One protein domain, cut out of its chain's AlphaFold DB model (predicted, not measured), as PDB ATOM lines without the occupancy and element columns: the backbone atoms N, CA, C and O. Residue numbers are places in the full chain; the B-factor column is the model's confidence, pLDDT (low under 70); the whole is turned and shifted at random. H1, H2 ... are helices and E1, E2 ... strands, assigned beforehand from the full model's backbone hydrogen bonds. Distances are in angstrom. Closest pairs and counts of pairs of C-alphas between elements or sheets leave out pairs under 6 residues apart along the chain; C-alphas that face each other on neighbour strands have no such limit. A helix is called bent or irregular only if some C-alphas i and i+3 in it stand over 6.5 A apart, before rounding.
ATOM      1  N   VAL A   9     338.689 392.920 371.244       90.69
ATOM      2  CA  VAL A   9     339.039 392.637 372.635       90.69
ATOM      3  C   VAL A   9     337.937 391.810 373.281       90.69
ATOM      4  O   VAL A   9     336.758 392.154 373.204       90.69
ATOM      5  N   LEU A  10     338.316 390.707 373.923       92.69
ATOM      6  CA  LEU A  10     337.415 389.951 374.782       92.69
ATOM      7  C   LEU A  10     337.433 390.603 376.163       92.69
ATOM      8  O   LEU A  10     338.486 390.745 376.787       92.69
ATOM      9  N   ILE A  11     336.267 391.029 376.631       93.31
ATOM     10  CA  ILE A  11     336.104 391.747 377.890       93.31
ATOM     11  C   ILE A  11     335.400 390.836 378.882       93.31
ATOM     12  O   ILE A  11     334.280 390.393 378.637       93.31
ATOM     13  N   VAL A  12     336.036 390.614 380.031       94.00
ATOM     14  CA  VAL A  12     335.439 389.930 381.181       94.00
ATOM     15  C   VAL A  12     335.122 390.976 382.242       94.00
ATOM     16  O   VAL A  12     336.024 391.531 382.871       94.00
ATOM     17  N   LYS A  13     333.836 391.274 382.428       92.94
ATOM     18  CA  LYS A  13     333.348 392.163 383.485       92.94
ATOM     19  C   LYS A  13     333.135 391.377 384.762       92.94
ATOM     20  O   LYS A  13     332.437 390.364 384.775       92.94
ATOM     21  N   THR A  14     333.711 391.879 385.842       90.81
ATOM     22  CA  THR A  14     333.557 391.321 387.182       90.81
ATOM     23  C   THR A  14     333.204 392.421 388.162       90.81
ATOM     24  O   THR A  14     333.488 393.597 387.929       90.81
ATOM     25  N   ARG A  15     332.717 392.023 389.337       86.44
ATOM     26  CA  ARG A  15     332.430 392.943 390.449       86.44
ATOM     27  C   ARG A  15     333.646 393.753 390.923       86.44
ATOM     28  O   ARG A  15     333.484 394.740 391.633       86.44
ATOM     29  N   HIS A  16     334.860 393.319 390.582       87.69
ATOM     30  CA  HIS A  16     336.116 393.948 391.001       87.69
ATOM     31  C   HIS A  16     336.810 394.733 389.881       87.69
ATOM     32  O   HIS A  16     337.852 395.339 390.122       87.69
ATOM     33  N   GLY A  17     336.242 394.739 388.674       92.00
ATOM     34  CA  GLY A  17     336.803 395.421 387.516       92.00
ATOM     35  C   GLY A  17     336.713 394.596 386.237       92.00
ATOM     36  O   GLY A  17     336.188 393.481 386.218       92.00
ATOM     37  N   ASN A  18     337.251 395.166 385.164       94.19
ATOM     38  CA  ASN A  18     337.218 394.571 383.835       94.19
ATOM     39  C   ASN A  18     338.591 394.002 383.475       94.19
ATOM     40  O   ASN A  18     339.610 394.666 383.678       94.19
ATOM     41  N   ILE A  19     338.603 392.807 382.892       94.38
ATOM     42  CA  ILE A  19     339.779 392.220 382.248       94.38
ATOM     43  C   ILE A  19     339.603 392.342 380.738       94.38
ATOM     44  O   ILE A  19     338.526 392.071 380.213       94.38
ATOM     45  N   TYR A  20     340.673 392.744 380.058       94.12
ATOM     46  CA  TYR A  20     340.722 392.943 378.615       94.12
ATOM     47  C   TYR A  20     341.727 391.957 378.028       94.12
ATOM     48  O   TYR A  20     342.913 392.020 378.357       94.12
ATOM     49  N   LEU A  21     341.256 391.045 377.185       94.50
ATOM     50  CA  LEU A  21     342.065 390.002 376.565       94.50
ATOM     51  C   LEU A  21     342.120 390.201 375.044       94.50
ATOM     52  O   LEU A  21     341.125 390.606 374.439       94.50
ATOM     53  N   PRO A  22     343.272 389.945 374.406       92.25
ATOM     54  CA  PRO A  22     343.433 390.164 372.976       92.25
ATOM     55  C   PRO A  22     342.538 389.223 372.163       92.25
ATOM     56  O   PRO A  22     342.480 388.024 372.419       92.25
ATOM     57  N   ALA A  23     341.880 389.759 371.140       90.69
ATOM     58  CA  ALA A  23     341.130 388.987 370.152       90.69
ATOM     59  C   ALA A  23     341.390 389.555 368.747       90.69
ATOM     60  O   ALA A  23     340.478 389.748 367.948       90.69
ATOM     61  N   ASN A  24     342.653 389.901 368.463       85.75
ATOM     62  CA  ASN A  24     343.045 390.530 367.198       85.75
ATOM     63  C   ASN A  24     343.062 389.540 366.026       85.75
ATOM     64  O   ASN A  24     342.878 389.922 364.873       85.75
ATOM     65  N   THR A  25     343.317 388.275 366.338       87.44
ATOM     66  CA  THR A  25     343.353 387.144 365.416       87.44
ATOM     67  C   THR A  25     342.539 385.997 366.007       87.44
ATOM     68  O   THR A  25     342.269 385.981 367.209       87.44
ATOM     69  N   GLY A  26     342.197 384.997 365.192       85.44
ATOM     70  CA  GLY A  26     341.556 383.785 365.710       85.44
ATOM     71  C   GLY A  26     342.412 383.036 366.726       85.44
ATOM     72  O   GLY A  26     341.890 382.483 367.685       85.44
ATOM     73  N   GLU A  27     343.738 383.079 366.582       90.19
ATOM     74  CA  GLU A  27     344.639 382.487 367.571       90.19
ATOM     75  C   GLU A  27     344.606 383.251 368.903       90.19
ATOM     76  O   GLU A  27     344.551 382.628 369.965       90.19
ATOM     77  N   ASP A  28     344.590 384.587 368.859       91.12
ATOM     78  CA  ASP A  28     344.465 385.415 370.063       91.12
ATOM     79  C   ASP A  28     343.126 385.173 370.762       91.12
ATOM     80  O   ASP A  28     343.096 384.987 371.978       91.12
ATOM     81  N   PHE A  29     342.034 385.113 369.997       90.44
ATOM     82  CA  PHE A  29     340.712 384.800 370.526       90.44
ATOM     83  C   PHE A  29     340.695 383.429 371.206       90.44
ATOM     84  O   PHE A  29     340.304 383.334 372.369       90.44
ATOM     85  N   ASN A  30     341.203 382.389 370.538       91.50
ATOM     86  CA  ASN A  30     341.234 381.036 371.089       91.50
ATOM     87  C   ASN A  30     342.039 380.971 372.392       91.50
ATOM     88  O   ASN A  30     341.595 380.382 373.379       91.50
ATOM     89  N   ARG A  31     343.208 381.622 372.430       93.69
ATOM     90  CA  ARG A  31     344.024 381.719 373.649       93.69
ATOM     91  C   ARG A  31     343.289 382.458 374.763       93.69
ATOM     92  O   ARG A  31     343.369 382.034 375.913       93.69
ATOM     93  N   SER A  32     342.572 383.529 374.435       94.81
ATOM     94  CA  SER A  32     341.792 384.309 375.398       94.81
ATOM     95  C   SER A  32     340.620 383.515 375.971       94.81
ATOM     96  O   SER A  32     340.455 383.496 377.187       94.81
ATOM     97  N   VAL A  33     339.861 382.794 375.142       93.06
ATOM     98  CA  VAL A  33     338.768 381.918 375.596       93.06
ATOM     99  C   VAL A  33     339.290 380.843 376.547       93.06
ATOM    100  O   VAL A  33     338.796 380.710 377.668       93.06
ATOM    101  N   LEU A  34     340.341 380.124 376.150       93.56
ATOM    102  CA  LEU A  34     340.937 379.086 376.992       93.56
ATOM    103  C   LEU A  34     341.524 379.663 378.286       93.56
ATOM    104  O   LEU A  34     341.451 379.018 379.329       93.56
ATOM    105  N   TRP A  35     342.072 380.882 378.253       94.19
ATOM    106  CA  TRP A  35     342.528 381.565 379.462       94.19
ATOM    107  C   TRP A  35     341.374 381.825 380.435       94.19
ATOM    108  O   TRP A  35     341.515 381.532 381.622       94.19
ATOM    109  N   VAL A  36     340.231 382.318 379.940       92.44
ATOM    110  CA  VAL A  36     339.036 382.568 380.763       92.44
ATOM    111  C   VAL A  36     338.539 381.270 381.394       92.44
ATOM    112  O   VAL A  36     338.372 381.214 382.609       92.44
ATOM    113  N   LEU A  37     338.374 380.212 380.599       90.19
ATOM    114  CA  LEU A  37     337.902 378.906 381.077       90.19
ATOM    115  C   LEU A  37     338.858 378.260 382.089       90.19
ATOM    116  O   LEU A  37     338.432 377.547 382.993       90.19
ATOM    117  N   ASN A  38     340.159 378.521 381.962       88.62
ATOM    118  CA  ASN A  38     341.185 378.010 382.866       88.62
ATOM    119  C   ASN A  38     341.397 378.906 384.106       88.62
ATOM    120  O   ASN A  38     342.228 378.579 384.963       88.62
ATOM    121  N   HIS A  39     340.685 380.034 384.204       89.62
ATOM    122  CA  HIS A  39     340.737 380.936 385.350       89.62
ATOM    123  C   HIS A  39     340.017 380.332 386.564       89.62
ATOM    124  O   HIS A  39     339.058 379.568 386.427       89.62
ATOM    125  N   ASP A  40     340.430 380.727 387.770       85.12
ATOM    126  CA  ASP A  40     339.933 380.164 389.036       85.12
ATOM    127  C   ASP A  40     338.409 380.265 389.198       85.12
ATOM    128  O   ASP A  40     337.793 379.424 389.848       85.12
ATOM    129  N   TRP A  41     337.767 381.254 388.572       84.75
ATOM    130  CA  TRP A  41     336.306 381.384 388.582       84.75
ATOM    131  C   TRP A  41     335.620 380.168 387.954       84.75
ATOM    132  O   TRP A  41     334.711 379.606 388.560       84.75
ATOM    133  N   PHE A  42     336.101 379.735 386.791       79.56
ATOM    134  CA  PHE A  42     335.549 378.611 386.038       79.56
ATOM    135  C   PHE A  42     336.079 377.274 386.547       79.56
ATOM    136  O   PHE A  42     335.305 376.331 386.683       79.56
ATOM    137  N   LYS A  43     337.347 377.210 386.973       73.12
ATOM    138  CA  LYS A  43     337.875 376.029 387.671       73.12
ATOM    139  C   LYS A  43     337.104 375.718 388.942       73.12
ATOM    140  O   LYS A  43     336.679 374.587 389.143       73.12
ATOM    141  N   SER A  44     336.847 376.732 389.769       72.44
ATOM    142  CA  SER A  44     336.055 376.548 390.986       72.44
ATOM    143  C   SER A  44     334.619 376.116 390.687       72.44
ATOM    144  O   SER A  44     334.012 375.458 391.523       72.44
ATOM    145  N   TYR A  45     334.074 376.455 389.514       70.50
ATOM    146  CA  TYR A  45     332.776 375.964 389.059       70.50
ATOM    147  C   TYR A  45     332.849 374.496 388.610       70.50
ATOM    148  O   TYR A  45     332.005 373.708 389.017       70.50
ATOM    149  N   SER A  46     333.880 374.094 387.854       67.31
ATOM    150  CA  SER A  46     334.080 372.686 387.466       67.31
ATOM    151  C   SER A  46     334.423 371.761 388.637       67.31
ATOM    152  O   SER A  46     334.096 370.580 388.604       67.31
ATOM    153  N   GLU A  47     335.112 372.282 389.654       65.19
ATOM    154  CA  GLU A  47     335.604 371.507 390.798       65.19
ATOM    155  C   GLU A  47     334.651 371.536 391.992       65.19
ATOM    156  O   GLU A  47     334.745 370.679 392.876       65.19
ATOM    157  N   LYS A  48     333.721 372.500 392.046       64.19
ATOM    158  CA  LYS A  48     332.619 372.420 392.999       64.19
ATOM    159  C   LYS A  48     331.790 371.205 392.604       64.19
ATOM    160  O   LYS A  48     331.259 371.189 391.495       64.19
ATOM    161  N   PRO A  49     331.652 370.193 393.479       56.66
ATOM    162  CA  PRO A  49     330.688 369.148 393.211       56.66
ATOM    163  C   PRO A  49     329.344 369.844 393.007       56.66
ATOM    164  O   PRO A  49     328.997 370.737 393.794       56.66
ATOM    165  N   ALA A  50     328.600 369.437 391.972       64.62
ATOM    166  CA  ALA A  50     327.169 369.694 391.956       64.62
ATOM    167  C   ALA A  50     326.664 369.380 393.369       64.62
ATOM    168  O   ALA A  50     327.153 368.427 393.998       64.62
ATOM    169  N   GLY A  67     292.906 363.240 400.986       60.56
ATOM    170  CA  GLY A  67     292.546 364.430 400.201       60.56
ATOM    171  C   GLY A  67     293.527 365.607 400.298       60.56
ATOM    172  O   GLY A  67     293.605 366.397 399.361       60.56
ATOM    173  N   SER A  68     294.284 365.726 401.396       58.50
ATOM    174  CA  SER A  68     295.291 366.791 401.602       58.50
ATOM    175  C   SER A  68     296.705 366.320 401.255       58.50
ATOM    176  O   SER A  68     297.513 367.112 400.780       58.50
ATOM    177  N   ALA A  69     296.969 365.016 401.407       62.22
ATOM    178  CA  ALA A  69     298.232 364.385 401.030       62.22
ATOM    179  C   ALA A  69     298.544 364.586 399.545       62.22
ATOM    180  O   ALA A  69     299.669 364.897 399.188       62.22
ATOM    181  N   ARG A  70     297.533 364.471 398.673       63.16
ATOM    182  CA  ARG A  70     297.744 364.473 397.222       63.16
ATOM    183  C   ARG A  70     298.330 365.780 396.683       63.16
ATOM    184  O   ARG A  70     299.264 365.717 395.900       63.16
ATOM    185  N   ARG A  71     297.818 366.943 397.107       67.19
ATOM    186  CA  ARG A  71     298.332 368.247 396.636       67.19
ATOM    187  C   ARG A  71     299.714 368.574 397.196       67.19
ATOM    188  O   ARG A  71     300.523 369.136 396.473       67.19
ATOM    189  N   ALA A  72     299.971 368.235 398.461       66.25
ATOM    190  CA  ALA A  72     301.291 368.414 399.064       66.25
ATOM    191  C   ALA A  72     302.335 367.545 398.345       66.25
ATOM    192  O   ALA A  72     303.342 368.062 397.890       66.25
ATOM    193  N   ILE A  73     302.010 366.269 398.116       71.56
ATOM    194  CA  ILE A  73     302.839 365.341 397.338       71.56
ATOM    195  C   ILE A  73     303.065 365.878 395.916       71.56
ATOM    196  O   ILE A  73     304.199 365.928 395.462       71.56
ATOM    197  N   GLU A  74     302.017 366.309 395.205       74.25
ATOM    198  CA  GLU A  74     302.154 366.868 393.849       74.25
ATOM    199  C   GLU A  74     303.088 368.094 393.812       74.25
ATOM    200  O   GLU A  74     303.928 368.173 392.917       74.25
ATOM    201  N   ASN A  75     302.999 368.999 394.791       78.38
ATOM    202  CA  ASN A  75     303.895 370.151 394.891       78.38
ATOM    203  C   ASN A  75     305.341 369.738 395.208       78.38
ATOM    204  O   ASN A  75     306.244 370.182 394.505       78.38
ATOM    205  N   ASP A  76     305.557 368.848 396.180       79.62
ATOM    206  CA  ASP A  76     306.894 368.354 396.542       79.62
ATOM    207  C   ASP A  76     307.567 367.648 395.350       79.62
ATOM    208  O   ASP A  76     308.757 367.825 395.094       79.62
ATOM    209  N   TRP A  77     306.802 366.883 394.563       80.00
ATOM    210  CA  TRP A  77     307.294 366.272 393.323       80.00
ATOM    211  C   TRP A  77     307.606 367.301 392.235       80.00
ATOM    212  O   TRP A  77     308.537 367.091 391.457       80.00
ATOM    213  N   CYS A  78     306.833 368.384 392.139       80.94
ATOM    214  CA  CYS A  78     307.123 369.480 391.220       80.94
ATOM    215  C   CYS A  78     308.416 370.211 391.603       80.94
ATOM    216  O   CYS A  78     309.248 370.436 390.726       80.94
ATOM    217  N   GLU A  79     308.601 370.531 392.885       83.12
ATOM    218  CA  GLU A  79     309.819 371.164 393.404       83.12
ATOM    219  C   GLU A  79     311.038 370.256 393.209       83.12
ATOM    220  O   GLU A  79     312.014 370.674 392.591       83.12
ATOM    221  N   TYR A  80     310.940 368.975 393.589       83.50
ATOM    222  CA  TYR A  80     311.996 367.988 393.352       83.50
ATOM    223  C   TYR A  80     312.413 367.918 391.880       83.50
ATOM    224  O   TYR A  80     313.601 367.923 391.582       83.50
ATOM    225  N   ARG A  81     311.458 367.862 390.941       83.75
ATOM    226  CA  ARG A  81     311.782 367.788 389.505       83.75
ATOM    227  C   ARG A  81     312.502 369.034 389.007       83.75
ATOM    228  O   ARG A  81     313.384 368.905 388.165       83.75
ATOM    229  N   ALA A  82     312.115 370.214 389.490       83.56
ATOM    230  CA  ALA A  82     312.782 371.460 389.132       83.56
ATOM    231  C   ALA A  82     314.219 371.484 389.673       83.56
ATOM    232  O   ALA A  82     315.155 371.724 388.911       83.56
ATOM    233  N   ASP A  83     314.404 371.148 390.950       83.81
ATOM    234  CA  ASP A  83     315.724 371.097 391.581       83.81
ATOM    235  C   ASP A  83     316.623 370.022 390.951       83.81
ATOM    236  O   ASP A  83     317.817 370.242 390.745       83.81
ATOM    237  N   HIS A  84     316.062 368.855 390.617       83.56
ATOM    238  CA  HIS A  84     316.787 367.742 389.995       83.56
ATOM    239  C   HIS A  84     317.220 368.069 388.564       83.56
ATOM    240  O   HIS A  84     318.348 367.757 388.186       83.56
ATOM    241  N   ALA A  85     316.379 368.771 387.796       83.69
ATOM    242  CA  ALA A  85     316.745 369.270 386.472       83.69
ATOM    243  C   ALA A  85     317.913 370.266 386.543       83.69
ATOM    244  O   ALA A  85     318.904 370.089 385.838       83.69
ATOM    245  N   LEU A  86     317.849 371.248 387.451       81.62
ATOM    246  CA  LEU A  86     318.935 372.215 387.659       81.62
ATOM    247  C   LEU A  86     320.236 371.534 388.110       81.62
ATOM    248  O   LEU A  86     321.328 371.915 387.687       81.62
ATOM    249  N   TRP A  87     320.132 370.515 388.965       84.06
ATOM    250  CA  TRP A  87     321.281 369.717 389.380       84.06
ATOM    251  C   TRP A  87     321.915 368.976 388.197       84.06
ATOM    252  O   TRP A  87     323.135 369.019 388.034       84.06
ATOM    253  N   HIS A  88     321.102 368.343 387.346       84.06
ATOM    254  CA  HIS A  88     321.571 367.680 386.131       84.06
ATOM    255  C   HIS A  88     322.268 368.650 385.173       84.06
ATOM    256  O   HIS A  88     323.369 368.352 384.713       84.06
ATOM    257  N   GLU A  89     321.674 369.823 384.932       82.69
ATOM    258  CA  GLU A  89     322.267 370.875 384.099       82.69
ATOM    259  C   GLU A  89     323.645 371.296 384.623       82.69
ATOM    260  O   GLU A  89     324.597 371.386 383.850       82.69
ATOM    261  N   GLN A  90     323.797 371.475 385.940       79.81
ATOM    262  CA  GLN A  90     325.098 371.786 386.542       79.81
ATOM    263  C   GLN A  90     326.111 370.653 386.359       79.81
ATOM    264  O   GLN A  90     327.252 370.909 385.979       79.81
ATOM    265  N   VAL A  91     325.708 369.402 386.612       82.12
ATOM    266  CA  VAL A  91     326.581 368.228 386.450       82.12
ATOM    267  C   VAL A  91     327.081 368.111 385.013       82.12
ATOM    268  O   VAL A  91     328.268 367.859 384.790       82.12
ATOM    269  N   ASP A  92     326.188 368.264 384.041       84.12
ATOM    270  CA  ASP A  92     326.533 368.107 382.634       84.12
ATOM    271  C   ASP A  92     327.369 369.289 382.131       84.12
ATOM    272  O   ASP A  92     328.381 369.058 381.466       84.12
ATOM    273  N   ALA A  93     327.080 370.515 382.580       82.75
ATOM    274  CA  ALA A  93     327.920 371.683 382.322       82.75
ATOM    275  C   ALA A  93     329.354 371.505 382.848       82.75
ATOM    276  O   ALA A  93     330.316 371.839 382.156       82.75
ATOM    277  N   SER A  94     329.528 370.950 384.055       81.81
ATOM    278  CA  SER A  94     330.860 370.676 384.612       81.81
ATOM    279  C   SER A  94     331.621 369.615 383.810       81.81
ATOM    280  O   SER A  94     332.829 369.756 383.604       81.81
ATOM    281  N   LYS A  95     330.943 368.558 383.334       84.25
ATOM    282  CA  LYS A  95     331.560 367.533 382.472       84.25
ATOM    283  C   LYS A  95     331.968 368.108 381.119       84.25
ATOM    284  O   LYS A  95     333.054 367.798 380.635       84.25
ATOM    285  N   GLU A  96     331.110 368.929 380.523       87.81
ATOM    286  CA  GLU A  96     331.372 369.574 379.241       87.81
ATOM    287  C   GLU A  96     332.566 370.526 379.336       87.81
ATOM    288  O   GLU A  96     333.493 370.423 378.534       87.81
ATOM    289  N   LEU A  97     332.618 371.360 380.377       86.12
ATOM    290  CA  LEU A  97     333.763 372.226 380.649       86.12
ATOM    291  C   LEU A  97     335.065 371.424 380.803       86.12
ATOM    292  O   LEU A  97     336.097 371.796 380.238       86.12
ATOM    293  N   ALA A  98     335.032 370.306 381.534       84.94
ATOM    294  CA  ALA A  98     336.197 369.438 381.689       84.94
ATOM    295  C   ALA A  98     336.669 368.854 380.345       84.94
ATOM    296  O   ALA A  98     337.874 368.787 380.089       84.94
ATOM    297  N   GLU A  99     335.738 368.461 379.473       89.06
ATOM    298  CA  GLU A  99     336.051 367.963 378.134       89.06
ATOM    299  C   GLU A  99     336.636 369.062 377.239       89.06
ATOM    300  O   GLU A  99     337.671 368.834 376.615       89.06
ATOM    301  N   ILE A 100     336.051 370.265 377.237       89.44
ATOM    302  CA  ILE A 100     336.553 371.440 376.504       89.44
ATOM    303  C   ILE A 100     337.990 371.768 376.918       89.44
ATOM    304  O   ILE A 100     338.867 371.950 376.072       89.44
ATOM    305  N   LEU A 101     338.263 371.812 378.226       86.88
ATOM    306  CA  LEU A 101     339.604 372.084 378.747       86.88
ATOM    307  C   LEU A 101     340.603 370.983 378.363       86.88
ATOM    308  O   LEU A 101     341.773 371.274 378.103       86.88
ATOM    309  N   ARG A 102     340.152 369.724 378.295       89.06
ATOM    310  CA  ARG A 102     340.972 368.579 377.879       89.06
ATOM    311  C   ARG A 102     341.299 368.613 376.385       89.06
ATOM    312  O   ARG A 102     342.421 368.272 376.011       89.06
ATOM    313  N   THR A 103     340.338 368.977 375.539       92.81
ATOM    314  CA  THR A 103     340.497 369.023 374.075       92.81
ATOM    315  C   THR A 103     341.061 370.348 373.570       92.81
ATOM    316  O   THR A 103     341.512 370.403 372.429       92.81
ATOM    317  N   GLN A 104     341.081 371.382 374.416       90.38
ATOM    318  CA  GLN A 104     341.434 372.759 374.057       90.38
ATOM    319  C   GLN A 104     340.563 373.316 372.919       90.38
ATOM    320  O   GLN A 104     341.026 374.102 372.093       90.38
ATOM    321  N   ASP A 105     339.296 372.902 372.876       91.88
ATOM    322  CA  ASP A 105     338.327 373.317 371.863       91.88
ATOM    323  C   ASP A 105     337.776 374.713 372.197       91.88
ATOM    324  O   ASP A 105     336.827 374.867 372.965       91.88
ATOM    325  N   ALA A 106     338.426 375.751 371.671       89.75
ATOM    326  CA  ALA A 106     338.067 377.138 371.960       89.75
ATOM    327  C   ALA A 106     336.707 377.553 371.379       89.75
ATOM    328  O   ALA A 106     336.058 378.418 371.962       89.75
ATOM    329  N   ASP A 107     336.262 376.934 370.284       87.69
ATOM    330  CA  ASP A 107     334.967 377.244 369.676       87.69
ATOM    331  C   ASP A 107     333.838 376.767 370.595       87.69
ATOM    332  O   ASP A 107     332.999 377.565 371.015       87.69
ATOM    333  N   LYS A 108     333.897 375.502 371.038       89.94
ATOM    334  CA  LYS A 108     332.977 374.995 372.071       89.94
ATOM    335  C   LYS A 108     333.116 375.740 373.386       89.94
ATOM    336  O   LYS A 108     332.134 375.983 374.076       89.94
ATOM    337  N   GLY A 109     334.342 376.118 373.736       90.75
ATOM    338  CA  GLY A 109     334.610 376.934 374.908       90.75
ATOM    339  C   GLY A 109     333.879 378.272 374.877       90.75
ATOM    340  O   GLY A 109     333.349 378.699 375.899       90.75
ATOM    341  N   TRP A 110     333.821 378.923 373.717       91.56
ATOM    342  CA  TRP A 110     333.096 380.175 373.556       91.56
ATOM    343  C   TRP A 110     331.583 379.988 373.661       91.56
ATOM    344  O   TRP A 110     330.939 380.750 374.381       91.56
ATOM    345  N   GLU A 111     331.029 378.968 373.002       90.38
ATOM    346  CA  GLU A 111     329.604 378.621 373.116       90.38
ATOM    347  C   GLU A 111     329.226 378.369 374.580       90.38
ATOM    348  O   GLU A 111     328.325 379.014 375.118       90.38
ATOM    349  N   TRP A 112     330.022 377.550 375.269       89.38
ATOM    350  CA  TRP A 112     329.833 377.252 376.682       89.38
ATOM    351  C   TRP A 112     329.894 378.510 377.563       89.38
ATOM    352  O   TRP A 112     329.072 378.680 378.462       89.38
ATOM    353  N   LEU A 113     330.829 379.440 377.310       89.56
ATOM    354  CA  LEU A 113     330.890 380.707 378.052       89.56
ATOM    355  C   LEU A 113     329.607 381.530 377.901       89.56
ATOM    356  O   LEU A 113     329.152 382.104 378.887       89.56
ATOM    357  N   MET A 114     329.031 381.594 376.699       86.94
ATOM    358  CA  MET A 114     327.809 382.367 376.447       86.94
ATOM    359  C   MET A 114     326.588 381.772 377.151       86.94
ATOM    360  O   MET A 114     325.745 382.525 377.641       86.94
ATOM    361  N   ASP A 115     326.521 380.447 377.260       84.12
ATOM    362  CA  ASP A 115     325.412 379.760 377.923       84.12
ATOM    363  C   ASP A 115     325.539 379.796 379.456       84.12
ATOM    364  O   ASP A 115     324.546 379.932 380.179       84.12
ATOM    365  N   PHE A 116     326.768 379.731 379.979       79.69
ATOM    366  CA  PHE A 116     327.009 379.522 381.408       79.69
ATOM    367  C   PHE A 116     327.569 380.725 382.174       79.69
ATOM    368  O   PHE A 116     327.636 380.657 383.404       79.69
ATOM    369  N   GLU A 117     327.904 381.853 381.533       80.31
ATOM    370  CA  GLU A 117     328.470 383.022 382.235       80.31
ATOM    371  C   GLU A 117     327.613 383.511 383.412       80.31
ATOM    372  O   GLU A 117     328.148 383.878 384.461       80.31
ATOM    373  N   SER A 118     326.285 383.455 383.271       80.12
ATOM    374  CA  SER A 118     325.327 383.911 384.286       80.12
ATOM    375  C   SER A 118     325.323 383.050 385.555       80.12
ATOM    376  O   SER A 118     324.906 383.513 386.619       80.12
ATOM    377  N   HIS A 119     325.832 381.820 385.465       77.69
ATOM    378  CA  HIS A 119     325.911 380.870 386.571       77.69
ATOM    379  C   HIS A 119     327.201 381.020 387.391       77.69
ATOM    380  O   HIS A 119     327.315 380.440 388.474       77.69
ATOM    381  N   VAL A 120     328.175 381.813 386.925       79.62
ATOM    382  CA  VAL A 120     329.472 381.971 387.594       79.62
ATOM    383  C   VAL A 120     329.430 383.160 388.569       79.62
ATOM    384  O   VAL A 120     329.382 384.306 388.127       79.62
ATOM    385  N   PRO A 121     329.538 382.954 389.903       74.19
ATOM    386  CA  PRO A 121     329.231 383.974 390.926       74.19
ATOM    387  C   PRO A 121     330.041 385.288 390.898       74.19
ATOM    388  O   PRO A 121     329.740 386.213 391.658       74.19
ATOM    389  N   HIS A 122     331.080 385.374 390.065       81.12
ATOM    390  CA  HIS A 122     332.002 386.512 389.968       81.12
ATOM    391  C   HIS A 122     331.982 387.209 388.606       81.12
ATOM    392  O   HIS A 122     332.534 388.306 388.483       81.12
ATOM    393  N   ILE A 123     331.347 386.591 387.613       87.88
ATOM    394  CA  ILE A 123     331.240 387.120 386.261       87.88
ATOM    395  C   ILE A 123     329.943 387.914 386.168       87.88
ATOM    396  O   ILE A 123     328.872 387.423 386.506       87.88
ATOM    397  N   GLU A 124     330.049 389.172 385.754       90.38
ATOM    398  CA  GLU A 124     328.879 389.991 385.429       90.38
ATOM    399  C   GLU A 124     328.509 389.847 383.956       90.38
ATOM    400  O   GLU A 124     327.328 389.874 383.617       90.38
ATOM    401  N   ARG A 125     329.526 389.751 383.087       91.00
ATOM    402  CA  ARG A 125     329.370 389.574 381.642       91.00
ATOM    403  C   ARG A 125     330.701 389.255 380.968       91.00
ATOM    404  O   ARG A 125     331.724 389.832 381.337       91.00
ATOM    405  N   ILE A 126     330.668 388.466 379.909       91.19
ATOM    406  CA  ILE A 126     331.751 388.229 378.963       91.19
ATOM    407  C   ILE A 126     331.246 388.619 377.577       91.19
ATOM    408  O   ILE A 126     330.138 388.281 377.174       91.19
ATOM    409  N   TYR A 127     332.022 389.405 376.838       90.19
ATOM    410  CA  TYR A 127     331.653 389.774 375.473       90.19
ATOM    411  C   TYR A 127     332.873 390.160 374.645       90.19
ATOM    412  O   TYR A 127     333.902 390.572 375.178       90.19
ATOM    413  N   LEU A 128     332.737 390.033 373.329       88.94
ATOM    414  CA  LEU A 128     333.717 390.483 372.350       88.94
ATOM    415  C   LEU A 128     333.333 391.885 371.858       88.94
ATOM    416  O   LEU A 128     332.176 392.126 371.514       88.94
ATOM    417  N   GLU A 129     334.297 392.798 371.819       87.00
ATOM    418  CA  GLU A 129     334.152 394.127 371.221       87.00
ATOM    419  C   GLU A 129     335.066 394.234 369.994       87.00
ATOM    420  O   GLU A 129     336.253 393.918 370.083       87.00
ATOM    421  N   ASP A 130     334.515 394.642 368.848       82.19
ATOM    422  CA  ASP A 130     335.239 394.784 367.584       82.19
ATOM    423  C   ASP A 130     335.740 396.224 367.376       82.19
ATOM    424  O   ASP A 130     335.031 397.209 367.578       82.19
ATOM    425  N   PHE A 131     336.993 396.381 366.940       68.94
ATOM    426  CA  PHE A 131     337.581 397.713 366.719       68.94
ATOM    427  C   PHE A 131     337.260 398.303 365.342       68.94
ATOM    428  O   PHE A 131     337.663 399.422 365.025       68.94
TER     429      PHE A 131
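What this domain is: This is residues 9 to 50 and 67 to 131 of the 147 residues of an uncharacterized protein of Verrucomicrobia bacterium ADurb.Bin474 (UniProt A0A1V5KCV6). A small three-stranded sheet is a wall with H1 and H4 packed over one face and the other face bare; the last part of the long helix H3 packs on H1, H4 and the short H2, while its residues 67 to 85 stick out as a straight arm. The printed part has 107 residues, with elements in the order E1, E2, H1, H2, H3, H4, E3; the sheet runs E2, E1, E3, antiparallel throughout, and the class is mixed, helices and strands. The whole is loose, with a radius of gyration of the C-alphas of 17.9 A, and spans 66 by 29 by 21 A, the arm making the length.

How they stand to each other: E1, residues 9 to 14, and E2, residues 17 to 23, form a hairpin, with N 12 and O 19 at 2.9 A. E1 is the inner strand; its other antiparallel neighbour is E3, residues 123 to 130, with N 11 and O 127 at 2.8 A. The sheet is twisted, its C-alphas up to 4.0 A off the best plane. H1, residues 26 to 37, is on the sheet at a height of 8.4 A, along the strands, over E2 and E1; the closest C-alphas of H1 and E2 are Phe 29 and Ala 23, 4.2 A. H4, residues 106 to 119, is on the same face, over E3; these are two layers, helices on one face of a sheet. H1 and H4 touch, closest C-alphas Asn 30 and Ala 106, 5.1 A, at a steep tilt of 38 degrees, the same way. H3, residues 67 to 103, touches H4 with its residues 93 to 101 alone, in a helical hairpin, closest C-alphas Ile 100 and Gly 109, 6.0 A; their tilt of 34.6 degrees, opposite ways, is only just shallow. H3 only just touches H1, with 3 pairs of C-alphas within 8 A, closest Leu 101 and Leu 34, 7.3 A. H2, residues 40 to 47, touches H3, closest C-alphas Ser 46 and Ser 94, 4.7 A, at a steep tilt of 62 degrees; H2 and H4 are near each other. The helix packing is mostly crossed. Every O i to N i+4 pair is within hydrogen-bond range in H1 and H2, against 31 of 33 in H3 and 8 of 10 in H4.

Where its parts are: E1 begins at C-alpha 9, (339.039, 392.637, 372.635). H3 measures 54.8 A, from C-alpha 67 at (292.546, 364.430, 400.201); it is neither bent nor irregular, but only just: C-alphas 68 and 71 are 6.0 A apart. E2 measures 19.0 A, H1 16.5 A and H4 19.4 A; H4 is irregular, C-alphas 115 and 118 being 7.6 A apart. E3, 20.6 A, ends at C-alpha 130, (335.239, 394.784, 367.584).

The domain as a whole: The C-alphas farthest apart are those of Asn 24 and Gly 67, 65.7 A. Without residues 67 to 85, which stand free, the body spans 39 by 30 by 18 A. Residues 51 to 66 are not printed; C-alphas 50 and 67 are 36.0 A apart across the cut. The links printed whole are tight. Mean pLDDT of the printed part is 83.9; residues 46 to 50, 67 to 72 and 131 are under 70.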